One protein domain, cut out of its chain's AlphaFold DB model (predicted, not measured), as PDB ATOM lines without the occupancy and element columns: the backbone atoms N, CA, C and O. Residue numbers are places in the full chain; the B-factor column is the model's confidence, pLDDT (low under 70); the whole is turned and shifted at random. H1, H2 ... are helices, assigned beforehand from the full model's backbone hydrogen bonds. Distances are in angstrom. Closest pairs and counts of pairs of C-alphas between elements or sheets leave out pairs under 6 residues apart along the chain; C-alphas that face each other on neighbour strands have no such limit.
ATOM      1  N   ALA A  21     157.192 163.429 186.000       61.31
ATOM      2  CA  ALA A  21     156.495 162.235 186.490       61.31
ATOM      3  C   ALA A  21     157.161 160.915 186.052       61.31
ATOM      4  O   ALA A  21     157.260 159.975 186.841       61.31
ATOM      5  N   ILE A  22     157.666 160.828 184.815       62.09
ATOM      6  CA  ILE A  22     158.381 159.632 184.332       62.09
ATOM      7  C   ILE A  22     159.725 159.471 185.051       62.09
ATOM      8  O   ILE A  22     160.067 158.367 185.477       62.09
ATOM      9  N   ALA A  23     160.485 160.552 185.219       62.94
ATOM     10  CA  ALA A  23     161.745 160.534 185.954       62.94
ATOM     11  C   ALA A  23     161.527 160.204 187.436       62.94
ATOM     12  O   ALA A  23     162.338 159.499 188.031       62.94
ATOM     13  N   GLU A  24     160.430 160.667 188.027       64.12
ATOM     14  CA  GLU A  24     160.053 160.405 189.414       64.12
ATOM     15  C   GLU A  24     159.590 158.955 189.605       64.12
ATOM     16  O   GLU A  24     160.023 158.304 190.554       64.12
ATOM     17  N   LEU A  25     158.843 158.388 188.650       65.94
ATOM     18  CA  LEU A  25     158.535 156.953 188.598       65.94
ATOM     19  C   LEU A  25     159.809 156.107 188.478       65.94
ATOM     20  O   LEU A  25     160.004 155.161 189.239       65.94
ATOM     21  N   ILE A  26     160.704 156.463 187.556       66.31
ATOM     22  CA  ILE A  26     161.973 155.759 187.338       66.31
ATOM     23  C   ILE A  26     162.874 155.852 188.574       66.31
ATOM     24  O   ILE A  26     163.498 154.861 188.942       66.31
ATOM     25  N   ARG A  27     162.959 157.012 189.230       66.94
ATOM     26  CA  ARG A  27     163.764 157.195 190.451       66.94
ATOM     27  C   ARG A  27     163.129 156.560 191.683       66.94
ATOM     28  O   ARG A  27     163.852 156.105 192.564       66.94
ATOM     29  N   GLY A  28     161.800 156.526 191.749       66.62
ATOM     30  CA  GLY A  28     161.045 155.890 192.826       66.62
ATOM     31  C   GLY A  28     161.186 154.366 192.835       66.62
ATOM     32  O   GLY A  28     161.026 153.738 193.885       66.62
ATOM     33  N   LEU A  29     161.544 153.757 191.698       67.69
ATOM     34  CA  LEU A  29     161.912 152.347 191.656       67.69
ATOM     35  C   LEU A  29     163.250 152.113 192.372       67.69
ATOM     36  O   LEU A  29     164.311 152.566 191.946       67.69
ATOM     37  N   LYS A  30     163.220 151.307 193.439       69.75
ATOM     38  CA  LYS A  30     164.428 150.780 194.090       69.75
ATOM     39  C   LYS A  30     165.080 149.721 193.196       69.75
ATOM     40  O   LYS A  30     164.897 148.525 193.418       69.75
ATOM     41  N   TRP A  31     165.839 150.154 192.190       72.50
ATOM     42  CA  TRP A  31     166.479 149.283 191.191       72.50
ATOM     43  C   TRP A  31     167.317 148.154 191.805       72.50
ATOM     44  O   TRP A  31     167.274 147.031 191.310       72.50
ATOM     45  N   ASP A  32     167.996 148.413 192.926       74.88
ATOM     46  CA  ASP A  32     168.745 147.385 193.663       74.88
ATOM     47  C   ASP A  32     167.840 146.238 194.153       74.88
ATOM     48  O   ASP A  32     168.209 145.070 194.060       74.88
ATOM     49  N   GLN A  33     166.611 146.538 194.585       75.19
ATOM     50  CA  GLN A  33     165.650 145.511 195.002       75.19
ATOM     51  C   GLN A  33     165.057 144.764 193.801       75.19
ATOM     52  O   GLN A  33     164.879 143.546 193.850       75.19
ATOM     53  N   VAL A  34     164.797 145.474 192.700       75.38
ATOM     54  CA  VAL A  34     164.244 144.883 191.472       75.38
ATOM     55  C   VAL A  34     165.220 143.875 190.866       75.38
ATOM     56  O   VAL A  34     164.831 142.744 190.584       75.38
ATOM     57  N   ILE A  35     166.500 144.235 190.747       79.69
ATOM     58  CA  ILE A  35     167.532 143.369 190.153       79.69
ATOM     59  C   ILE A  35     167.861 142.180 191.066       79.69
ATOM     60  O   ILE A  35     168.202 141.106 190.580       79.69
ATOM     61  N   ARG A  36     167.726 142.316 192.390       83.00
ATOM     62  CA  ARG A  36     167.913 141.193 193.328       83.00
ATOM     63  C   ARG A  36     166.735 140.220 193.361       83.00
ATOM     64  O   ARG A  36     166.865 139.138 193.929       83.00
ATOM     65  N   THR A  37     165.592 140.573 192.771       82.31
ATOM     66  CA  THR A  37     164.409 139.713 192.807       82.31
ATOM     67  C   THR A  37     164.595 138.538 191.836       82.31
ATOM     68  O   THR A  37     164.787 138.758 190.641       82.31
ATOM     69  N   PRO A  38     164.486 137.273 192.283       82.25
ATOM     70  CA  PRO A  38     164.659 136.109 191.406       82.25
ATOM     71  C   PRO A  38     163.635 136.076 190.260       82.25
ATOM     72  O   PRO A  38     163.941 135.609 189.165       82.25
ATOM     73  N   LEU A  39     162.447 136.651 190.475       83.06
ATOM     74  CA  LEU A  39     161.412 136.822 189.454       83.06
ATOM     75  C   LEU A  39     161.874 137.701 188.276       83.06
ATOM     76  O   LEU A  39     161.528 137.423 187.132       83.06
ATOM     77  N   PHE A  40     162.681 138.735 188.540       81.06
ATOM     78  CA  PHE A  40     163.228 139.606 187.497       81.06
ATOM     79  C   PHE A  40     164.128 138.807 186.552       81.06
ATOM     80  O   PHE A  40     163.926 138.825 185.340       81.06
ATOM     81  N   TRP A  41     165.051 138.013 187.098       84.06
ATOM     82  CA  TRP A  41     165.918 137.139 186.303       84.06
ATOM     83  C   TRP A  41     165.142 136.034 185.592       84.06
ATOM     84  O   TRP A  41     165.439 135.741 184.436       84.06
ATOM     85  N   ALA A  42     164.110 135.480 186.232       82.94
ATOM     86  CA  ALA A  42     163.234 134.480 185.628       82.94
ATOM     87  C   ALA A  42     162.457 135.006 184.409       82.94
ATOM     88  O   ALA A  42     162.016 134.203 183.597       82.94
ATOM     89  N   ILE A  43     162.302 136.324 184.250       82.56
ATOM     90  CA  ILE A  43     161.678 136.941 183.071       82.56
ATOM     91  C   ILE A  43     162.753 137.412 182.085       82.56
ATOM     92  O   ILE A  43     162.693 137.095 180.897       82.56
ATOM     93  N   VAL A  44     163.767 138.131 182.570       82.69
ATOM     94  CA  VAL A  44     164.799 138.764 181.735       82.69
ATOM     95  C   VAL A  44     165.683 137.737 181.028       82.69
ATOM     96  O   VAL A  44     165.948 137.904 179.838       82.69
ATOM     97  N   LEU A  45     166.108 136.662 181.705       84.31
ATOM     98  CA  LEU A  45     166.952 135.630 181.087       84.31
ATOM     99  C   LEU A  45     166.253 134.894 179.941       84.31
ATOM    100  O   LEU A  45     166.802 134.893 178.840       84.31
ATOM    101  N   PRO A  46     165.067 134.280 180.122       84.31
ATOM    102  CA  PRO A  46     164.422 133.570 179.024       84.31
ATOM    103  C   PRO A  46     163.981 134.515 177.908       84.31
ATOM    104  O   PRO A  46     164.090 134.146 176.741       84.31
ATOM    105  N   PHE A  47     163.560 135.742 178.225       80.38
ATOM    106  CA  PHE A  47     163.217 136.730 177.204       80.38
ATOM    107  C   PHE A  47     164.447 137.168 176.394       80.38
ATOM    108  O   PHE A  47     164.404 137.187 175.162       80.38
ATOM    109  N   GLY A  48     165.574 137.429 177.062       79.31
ATOM    110  CA  GLY A  48     166.853 137.735 176.422       79.31
ATOM    111  C   GLY A  48     167.372 136.575 175.570       79.31
ATOM    112  O   GLY A  48     167.689 136.767 174.395       79.31
ATOM    113  N   CYS A  49     167.377 135.355 176.116       83.12
ATOM    114  CA  CYS A  49     167.747 134.140 175.389       83.12
ATOM    115  C   CYS A  49     166.856 133.919 174.162       83.12
ATOM    116  O   CYS A  49     167.365 133.609 173.087       83.12
ATOM    117  N   TRP A  50     165.542 134.126 174.282       82.69
ATOM    118  CA  TRP A  50     164.606 133.995 173.166       82.69
ATOM    119  C   TRP A  50     164.859 135.037 172.067       82.69
ATOM    120  O   TRP A  50     164.869 134.691 170.882       82.69
ATOM    121  N   ILE A  51     165.126 136.293 172.440       77.75
ATOM    122  CA  ILE A  51     165.472 137.372 171.502       77.75
ATOM    123  C   ILE A  51     166.767 137.051 170.744       77.75
ATOM    124  O   ILE A  51     166.810 137.208 169.516       77.75
ATOM    125  N   ILE A  52     167.799 136.584 171.453       78.62
ATOM    126  CA  ILE A  52     169.088 136.202 170.861       78.62
ATOM    127  C   ILE A  52     168.902 135.000 169.929       78.62
ATOM    128  O   ILE A  52     169.362 135.035 168.787       78.62
ATOM    129  N   TRP A  53     168.153 133.980 170.362       79.88
ATOM    130  CA  TRP A  53     167.857 132.792 169.558       79.88
ATOM    131  C   TRP A  53     167.132 133.157 168.260       79.88
ATOM    132  O   TRP A  53     167.514 132.720 167.174       79.88
ATOM    133  N   LYS A  54     166.104 134.005 168.340       77.81
ATOM    134  CA  LYS A  54     165.350 134.488 167.173       77.81
ATOM    135  C   LYS A  54     166.123 135.525 166.343       77.81
ATOM    136  O   LYS A  54     165.549 136.066 165.397       77.81
ATOM    137  N   ARG A  55     167.386 135.821 166.687       72.81
ATOM    138  CA  ARG A  55     168.241 136.854 166.071       72.81
ATOM    139  C   ARG A  55     167.539 138.212 165.956       72.81
ATOM    140  O   ARG A  55     167.806 138.991 165.042       72.81
ATOM    141  N   ARG A  56     166.646 138.531 166.897       74.31
ATOM    142  CA  ARG A  56     165.903 139.801 166.933       74.31
ATOM    143  C   ARG A  56     166.762 140.897 167.567       74.31
ATOM    144  O   ARG A  56     166.337 141.567 168.503       74.31
ATOM    145  N   LEU A  57     167.965 141.104 167.025       71.75
ATOM    146  CA  LEU A  57     168.945 142.077 167.524       71.75
ATOM    147  C   LEU A  57     168.369 143.499 167.607       71.75
ATOM    148  O   LEU A  57     168.749 144.251 168.494       71.75
ATOM    149  N   ARG A  58     167.385 143.834 166.762       71.69
ATOM    150  CA  ARG A  58     166.653 145.112 166.817       71.69
ATOM    151  C   ARG A  58     165.933 145.330 168.153       71.69
ATOM    152  O   ARG A  58     165.998 146.419 168.704       71.69
ATOM    153  N   ILE A  59     165.288 144.293 168.695       75.25
ATOM    154  CA  ILE A  59     164.579 144.371 169.985       75.25
ATOM    155  C   ILE A  59     165.590 144.512 171.123       75.25
ATOM    156  O   ILE A  59     165.393 145.311 172.033       75.25
ATOM    157  N   LEU A  60     166.699 143.773 171.046       76.88
ATOM    158  CA  LEU A  60     167.775 143.860 172.031       76.88
ATOM    159  C   LEU A  60     168.406 145.258 172.052       76.88
ATOM    160  O   LEU A  60     168.694 145.789 173.118       76.88
ATOM    161  N   MET A  61     168.563 145.873 170.881       77.50
ATOM    162  CA  MET A  61     169.113 147.216 170.742       77.50
ATOM    163  C   MET A  61     168.150 148.299 171.231       77.50
ATOM    164  O   MET A  61     168.581 149.215 171.924       77.50
ATOM    165  N   LEU A  62     166.847 148.148 170.966       78.38
ATOM    166  CA  LEU A  62     165.805 148.994 171.553       78.38
ATOM    167  C   LEU A  62     165.835 148.921 173.084       78.38
ATOM    168  O   LEU A  62     165.895 149.960 173.738       78.38
ATOM    169  N   LEU A  63     165.882 147.715 173.659       79.62
ATOM    170  CA  LEU A  63     165.985 147.524 175.110       79.62
ATOM    171  C   LEU A  63     167.267 148.138 175.685       79.62
ATOM    172  O   LEU A  63     167.204 148.857 176.680       79.62
ATOM    173  N   ALA A  64     168.413 147.909 175.042       80.12
ATOM    174  CA  ALA A  64     169.689 148.490 175.453       80.12
ATOM    175  C   ALA A  64     169.655 150.024 175.399       80.12
ATOM    176  O   ALA A  64     170.126 150.684 176.320       80.12
ATOM    177  N   SER A  65     169.049 150.593 174.356       78.88
ATOM    178  CA  SER A  65     168.902 152.041 174.216       78.88
ATOM    179  C   SER A  65     167.951 152.640 175.250       78.88
ATOM    180  O   SER A  65     168.234 153.712 175.777       78.88
ATOM    181  N   GLY A  66     166.882 151.924 175.610       80.94
ATOM    182  CA  GLY A  66     165.992 152.306 176.701       80.94
ATOM    183  C   GLY A  66     166.720 152.310 178.044       80.94
ATOM    184  O   GLY A  66     166.609 153.270 178.799       80.94
ATOM    185  N   PHE A  67     167.531 151.284 178.314       81.69
ATOM    186  CA  PHE A  67     168.340 151.227 179.532       81.69
ATOM    187  C   PHE A  67     169.379 152.355 179.584       81.69
ATOM    188  O   PHE A  67     169.510 153.031 180.602       81.69
ATOM    189  N   LEU A  68     170.072 152.610 178.468       82.75
ATOM    190  CA  LEU A  68     171.042 153.699 178.365       82.75
ATOM    191  C   LEU A  68     170.375 155.070 178.536       82.75
ATOM    192  O   LEU A  68     170.941 155.941 179.182       82.75
ATOM    193  N   PHE A  69     169.165 155.250 178.002       82.56
ATOM    194  CA  PHE A  69     168.379 156.469 178.180       82.56
ATOM    195  C   PHE A  69     167.984 156.683 179.645       82.56
ATOM    196  O   PHE A  69     168.164 157.778 180.169       82.56
ATOM    197  N   VAL A  70     167.503 155.638 180.325       80.50
ATOM    198  CA  VAL A  70     167.190 155.688 181.764       80.50
ATOM    199  C   VAL A  70     168.428 156.064 182.575       80.50
ATOM    200  O   VAL A  70     168.345 156.906 183.467       80.50
ATOM    201  N   TRP A  71     169.580 155.479 182.249       81.19
ATOM    202  CA  TRP A  71     170.838 155.818 182.903       81.19
ATOM    203  C   TRP A  71     171.248 157.274 182.645       81.19
ATOM    204  O   TRP A  71     171.577 157.988 183.591       81.19
ATOM    205  N   LEU A  72     171.134 157.747 181.400       81.19
ATOM    206  CA  LEU A  72     171.403 159.136 181.025       81.19
ATOM    207  C   LEU A  72     170.531 160.102 181.840       81.19
ATOM    208  O   LEU A  72     171.049 161.035 182.439       81.19
ATOM    209  N   VAL A  73     169.226 159.825 181.932       77.75
ATOM    210  CA  VAL A  73     168.259 160.590 182.736       77.75
ATOM    211  C   VAL A  73     168.671 160.649 184.208       77.75
ATOM    212  O   VAL A  73     168.585 161.712 184.822       77.75
ATOM    213  N   GLN A  74     169.118 159.534 184.792       74.62
ATOM    214  CA  GLN A  74     169.543 159.503 186.195       74.62
ATOM    215  C   GLN A  74     170.822 160.312 186.444       74.62
ATOM    216  O   GLN A  74     170.924 160.957 187.486       74.62
ATOM    217  N   GLU A  75     171.762 160.305 185.500       79.69
ATOM    218  CA  GLU A  75     173.053 160.985 185.636       79.69
ATOM    219  C   GLU A  75     172.943 162.504 185.405       79.69
ATOM    220  O   GLU A  75     173.560 163.317 186.106       79.69
ATOM    221  N   THR A  76     172.151 162.913 184.412       75.94
ATOM    222  CA  THR A  76     172.147 164.303 183.939       75.94
ATOM    223  C   THR A  76     171.066 165.160 184.566       75.94
ATOM    224  O   THR A  76     171.283 166.359 184.755       75.94
ATOM    225  N   LEU A  77     169.900 164.589 184.880       72.56
ATOM    226  CA  LEU A  77     168.809 165.362 185.463       72.56
ATOM    227  C   LEU A  77     168.972 165.403 186.992       72.56
ATOM    228  O   LEU A  77     169.209 164.367 187.610       72.56
ATOM    229  N   PRO A  78     168.820 166.569 187.636       67.50
ATOM    230  CA  PRO A  78     168.717 166.684 189.085       67.50
ATOM    231  C   PRO A  78     167.313 166.272 189.578       67.50
ATOM    232  O   PRO A  78     166.407 166.030 188.767       67.50
ATOM    233  N   PRO A  79     167.108 166.147 190.901       66.38
ATOM    234  CA  PRO A  79     165.781 166.051 191.512       66.38
ATOM    235  C   PRO A  79     164.859 167.186 191.049       66.38
ATOM    236  O   PRO A  79     165.327 168.276 190.712       66.38
ATOM    237  N   THR A  80     163.556 166.917 191.016       62.44
ATOM    238  CA  THR A  80     162.497 167.855 190.623       62.44
ATOM    239  C   THR A  80     162.685 169.204 191.335       62.44
ATOM    240  O   THR A  80     162.771 169.261 192.558       62.44
ATOM    241  N   GLY A  81     162.814 170.292 190.563       61.22
ATOM    242  CA  GLY A  81     163.037 171.655 191.077       61.22
ATOM    243  C   GLY A  81     164.501 172.112 191.184       61.22
ATOM    244  O   GLY A  81     164.744 173.272 191.512       61.22
ATOM    245  N   GLY A  82     165.481 171.251 190.890       64.12
ATOM    246  CA  GLY A  82     166.897 171.632 190.828       64.12
ATOM    247  C   GLY A  82     167.273 172.316 189.510       64.12
ATOM    248  O   GLY A  82     166.836 171.898 188.438       64.12
ATOM    249  N   ALA A  83     168.122 173.345 189.569       69.50
ATOM    250  CA  ALA A  83     168.692 173.950 188.367       69.50
ATOM    251  C   ALA A  83     169.561 172.924 187.617       69.50
ATOM    252  O   ALA A  83     170.445 172.300 188.209       69.50
ATOM    253  N   ILE A  84     169.310 172.748 186.318       71.88
ATOM    254  CA  ILE A  84     170.111 171.874 185.453       71.88
ATOM    255  C   ILE A  84     171.317 172.681 184.965       71.88
ATOM    256  O   ILE A  84     171.122 173.685 184.274       71.88
ATOM    257  N   PRO A  85     172.554 172.280 185.290       79.56
ATOM    258  CA  PRO A  85     173.724 172.977 184.786       79.56
ATOM    259  C   PRO A  85     173.919 172.644 183.292       79.56
ATOM    260  O   PRO A  85     173.591 171.548 182.823       79.56
ATOM    261  N   LEU A  86     174.375 173.631 182.514       77.56
ATOM    262  CA  LEU A  86     174.372 173.585 181.044       77.56
ATOM    263  C   LEU A  86     175.215 172.431 180.473       77.56
ATOM    264  O   LEU A  86     174.856 171.849 179.454       77.56
ATOM    265  N   ASP A  87     176.306 172.078 181.143       78.62
ATOM    266  CA  ASP A  87     177.179 170.941 180.836       78.62
ATOM    267  C   ASP A  87     176.427 169.603 180.887       78.62
ATOM    268  O   ASP A  87     176.539 168.792 179.965       78.62
ATOM    269  N   ARG A  88     175.592 169.391 181.912       76.12
ATOM    270  CA  ARG A  88     174.769 168.178 182.031       76.12
ATOM    271  C   ARG A  88     173.622 168.161 181.034       76.12
ATOM    272  O   ARG A  88     173.299 167.097 180.509       76.12
ATOM    273  N   LEU A  89     173.038 169.323 180.738       77.44
ATOM    274  CA  LEU A  89     172.023 169.447 179.692       77.44
ATOM    275  C   LEU A  89     172.608 169.096 178.318       77.44
ATOM    276  O   LEU A  89     172.004 168.335 177.566       77.44
ATOM    277  N   LEU A  90     173.802 169.602 178.004       79.38
ATOM    278  CA  LEU A  90     174.515 169.274 176.770       79.38
ATOM    279  C   LEU A  90     174.843 167.783 176.688       79.38
ATOM    280  O   LEU A  90     174.629 167.181 175.639       79.38
ATOM    281  N   LEU A  91     175.302 167.173 177.785       81.12
ATOM    282  CA  LEU A  91     175.577 165.736 177.838       81.12
ATOM    283  C   LEU A  91     174.305 164.900 177.629       81.12
ATOM    284  O   LEU A  91     174.330 163.918 176.886       81.12
ATOM    285  N   PHE A  92     173.185 165.321 178.220       83.19
ATOM    286  CA  PHE A  92     171.879 164.698 178.015       83.19
ATOM    287  C   PHE A  92     171.445 164.777 176.550       83.19
ATOM    288  O   PHE A  92     171.158 163.760 175.922       83.19
ATOM    289  N   VAL A  93     171.455 165.978 175.971       81.50
ATOM    290  CA  VAL A  93     171.045 166.193 174.578       81.50
ATOM    291  C   VAL A  93     171.959 165.426 173.621       81.50
ATOM    292  O   VAL A  93     171.463 164.734 172.733       81.50
ATOM    293  N   ALA A  94     173.278 165.471 173.822       84.31
ATOM    294  CA  ALA A  94     174.236 164.727 173.008       84.31
ATOM    295  C   ALA A  94     174.010 163.208 173.104       84.31
ATOM    296  O   ALA A  94     173.963 162.526 172.077       84.31
ATOM    297  N   GLY A  95     173.805 162.679 174.314       84.12
ATOM    298  CA  GLY A  95     173.494 161.265 174.529       84.12
ATOM    299  C   GLY A  95     172.184 160.845 173.858       84.12
ATOM    300  O   GLY A  95     172.139 159.808 173.193       84.12
ATOM    301  N   CYS A  96     171.138 161.672 173.944       83.88
ATOM    302  CA  CYS A  96     169.870 161.443 173.252       83.88
ATOM    303  C   CYS A  96     170.031 161.443 171.727       83.88
ATOM    304  O   CYS A  96     169.500 160.552 171.068       83.88
ATOM    305  N   VAL A  97     170.784 162.389 171.158       85.88
ATOM    306  CA  VAL A  97     171.040 162.446 169.708       85.88
ATOM    307  C   VAL A  97     171.758 161.184 169.231       85.88
ATOM    308  O   VAL A  97     171.351 160.591 168.230       85.88
ATOM    309  N   VAL A  98     172.773 160.724 169.968       87.12
ATOM    310  CA  VAL A  98     173.479 159.470 169.660       87.12
ATOM    311  C   VAL A  98     172.533 158.273 169.748       87.12
ATOM    312  O   VAL A  98     172.510 157.448 168.837       87.12
ATOM    313  N   LEU A  99     171.716 158.186 170.802       85.38
ATOM    314  CA  LEU A  99     170.749 157.101 170.991       85.38
ATOM    315  C   LEU A  99     169.694 157.051 169.884       85.38
ATOM    316  O   LEU A  99     169.384 155.968 169.382       85.38
ATOM    317  N   ILE A 100     169.159 158.207 169.492       83.19
ATOM    318  CA  ILE A 100     168.190 158.326 168.400       83.19
ATOM    319  C   ILE A 100     168.853 157.932 167.083       83.19
ATOM    320  O   ILE A 100     168.313 157.088 166.374       83.19
ATOM    321  N   GLY A 101     170.035 158.473 166.776       83.94
ATOM    322  CA  GLY A 101     170.766 158.151 165.550       83.94
ATOM    323  C   GLY A 101     171.109 156.665 165.444       83.94
ATOM    324  O   GLY A 101     170.903 156.053 164.396       83.94
ATOM    325  N   LEU A 102     171.552 156.057 166.546       84.25
ATOM    326  CA  LEU A 102     171.864 154.633 166.623       84.25
ATOM    327  C   LEU A 102     170.615 153.766 166.394       84.25
ATOM    328  O   LEU A 102     170.664 152.818 165.607       84.25
ATOM    329  N   ASN A 103     169.493 154.106 167.034       82.25
ATOM    330  CA  ASN A 103     168.221 153.417 166.806       82.25
ATOM    331  C   ASN A 103     167.739 153.592 165.367       82.25
ATOM    332  O   ASN A 103     167.336 152.618 164.742       82.25
ATOM    333  N   PHE A 104     167.814 154.806 164.826       82.06
ATOM    334  CA  PHE A 104     167.380 155.098 163.466       82.06
ATOM    335  C   PHE A 104     168.197 154.302 162.446       82.06
ATOM    336  O   PHE A 104     167.632 153.621 161.592       82.06
ATOM    337  N   TYR A 105     169.524 154.289 162.592       80.56
ATOM    338  CA  TYR A 105     170.416 153.493 161.753       80.56
ATOM    339  C   TYR A 105     170.087 151.998 161.820       80.56
ATOM    340  O   TYR A 105     169.994 151.325 160.794       80.56
ATOM    341  N   PHE A 106     169.876 151.453 163.015       74.81
ATOM    342  CA  PHE A 106     169.672 150.014 163.165       74.81
ATOM    343  C   PHE A 106     168.254 149.543 162.811       74.81
ATOM    344  O   PHE A 106     168.078 148.396 162.395       74.81
ATOM    345  N   LEU A 107     167.246 150.406 162.971       72.12
ATOM    346  CA  LEU A 107     165.856 150.106 162.629       72.12
ATOM    347  C   LEU A 107     165.566 150.302 161.141       72.12
ATOM    348  O   LEU A 107     164.879 149.459 160.568       72.12
ATOM    349  N   PHE A 108     166.092 151.370 160.533       71.81
ATOM    350  CA  PHE A 108     165.766 151.748 159.155       71.81
ATOM    351  C   PHE A 108     166.864 151.418 158.140       71.81
ATOM    352  O   PHE A 108     166.534 150.998 157.042       71.81
ATOM    353  N   ILE A 109     168.151 151.580 158.468       68.06
ATOM    354  CA  ILE A 109     169.240 151.433 157.475       68.06
ATOM    355  C   ILE A 109     169.783 150.005 157.437       68.06
ATOM    356  O   ILE A 109     169.965 149.433 156.372       68.06
ATOM    357  N   ARG A 110     170.012 149.394 158.601       62.22
ATOM    358  CA  ARG A 110     170.401 147.974 158.713       62.22
ATOM    359  C   ARG A 110     169.180 147.035 158.750       62.22
ATOM    360  O   ARG A 110     169.270 145.883 159.181       62.22
TER     361      ARG A 110
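This is residues 21 to 110 of the 112 residues of an uncharacterized protein of Syntrophobacteraceae bacterium CG2_30_61_12 (UniProt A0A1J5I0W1). Two long helices, H4 and H5, lie side by side as a helical hairpin, and H1, H2 and H3 make an arch from one end of H4 to the other, leaving an open frame with a hollow middle. The printed part has 90 residues with five named helices, H1 to H5 in chain order, and no named strand; the class is all helix. The whole is loose and flat, with a radius of gyration of the C-alphas of 15.7 A and spans of 45 by 37 by 17 A.

H1, residues 21 to 28, touches residues 70 to 74 alone of the hub H4, residues 57 to 76, about perpendicular at 85 degrees; their closest C-alphas, Ala 23 and Val 73, are 7.3 A apart. H2, residues 31 to 36, is close but not clearly touching H3, residues 38 to 53, with closest C-alphas Val 34 and Phe 40 at 6.7 A. Residues 48 to 52 of H3 touch residues 57 to 60 of H4 at a steep tilt of 46 degrees, opposite ways; the closest C-alphas, Ile 51 and Leu 60, are 6.9 A apart. H4 and H5, residues 86 to 109, touch as a hairpin at a shallow tilt of 6 degrees, opposite ways, with closest C-alphas Thr 76 and Arg 88 at 5.1 A. H3 and H5 are apart. Every O i to N i+4 pair is within hydrogen-bond range in H1, H2, H4 and H5, and 11 of 12 are in H3.

H1 begins at C-alpha 21 (156.495, 162.235, 186.490). H3 is 22.3 A long, H4 27.8 A and H5 32.7 A from first to last C-alpha. H5 ends at C-alpha 109 (169.240, 151.433, 157.475).

The C-alphas farthest apart, Trp 53 and Ala 83, are 45.3 A from each other. The printed part has no cut and no long link. The pLDDT is under 70 in residues 21 to 30, 78 to 83 and 109 to 110.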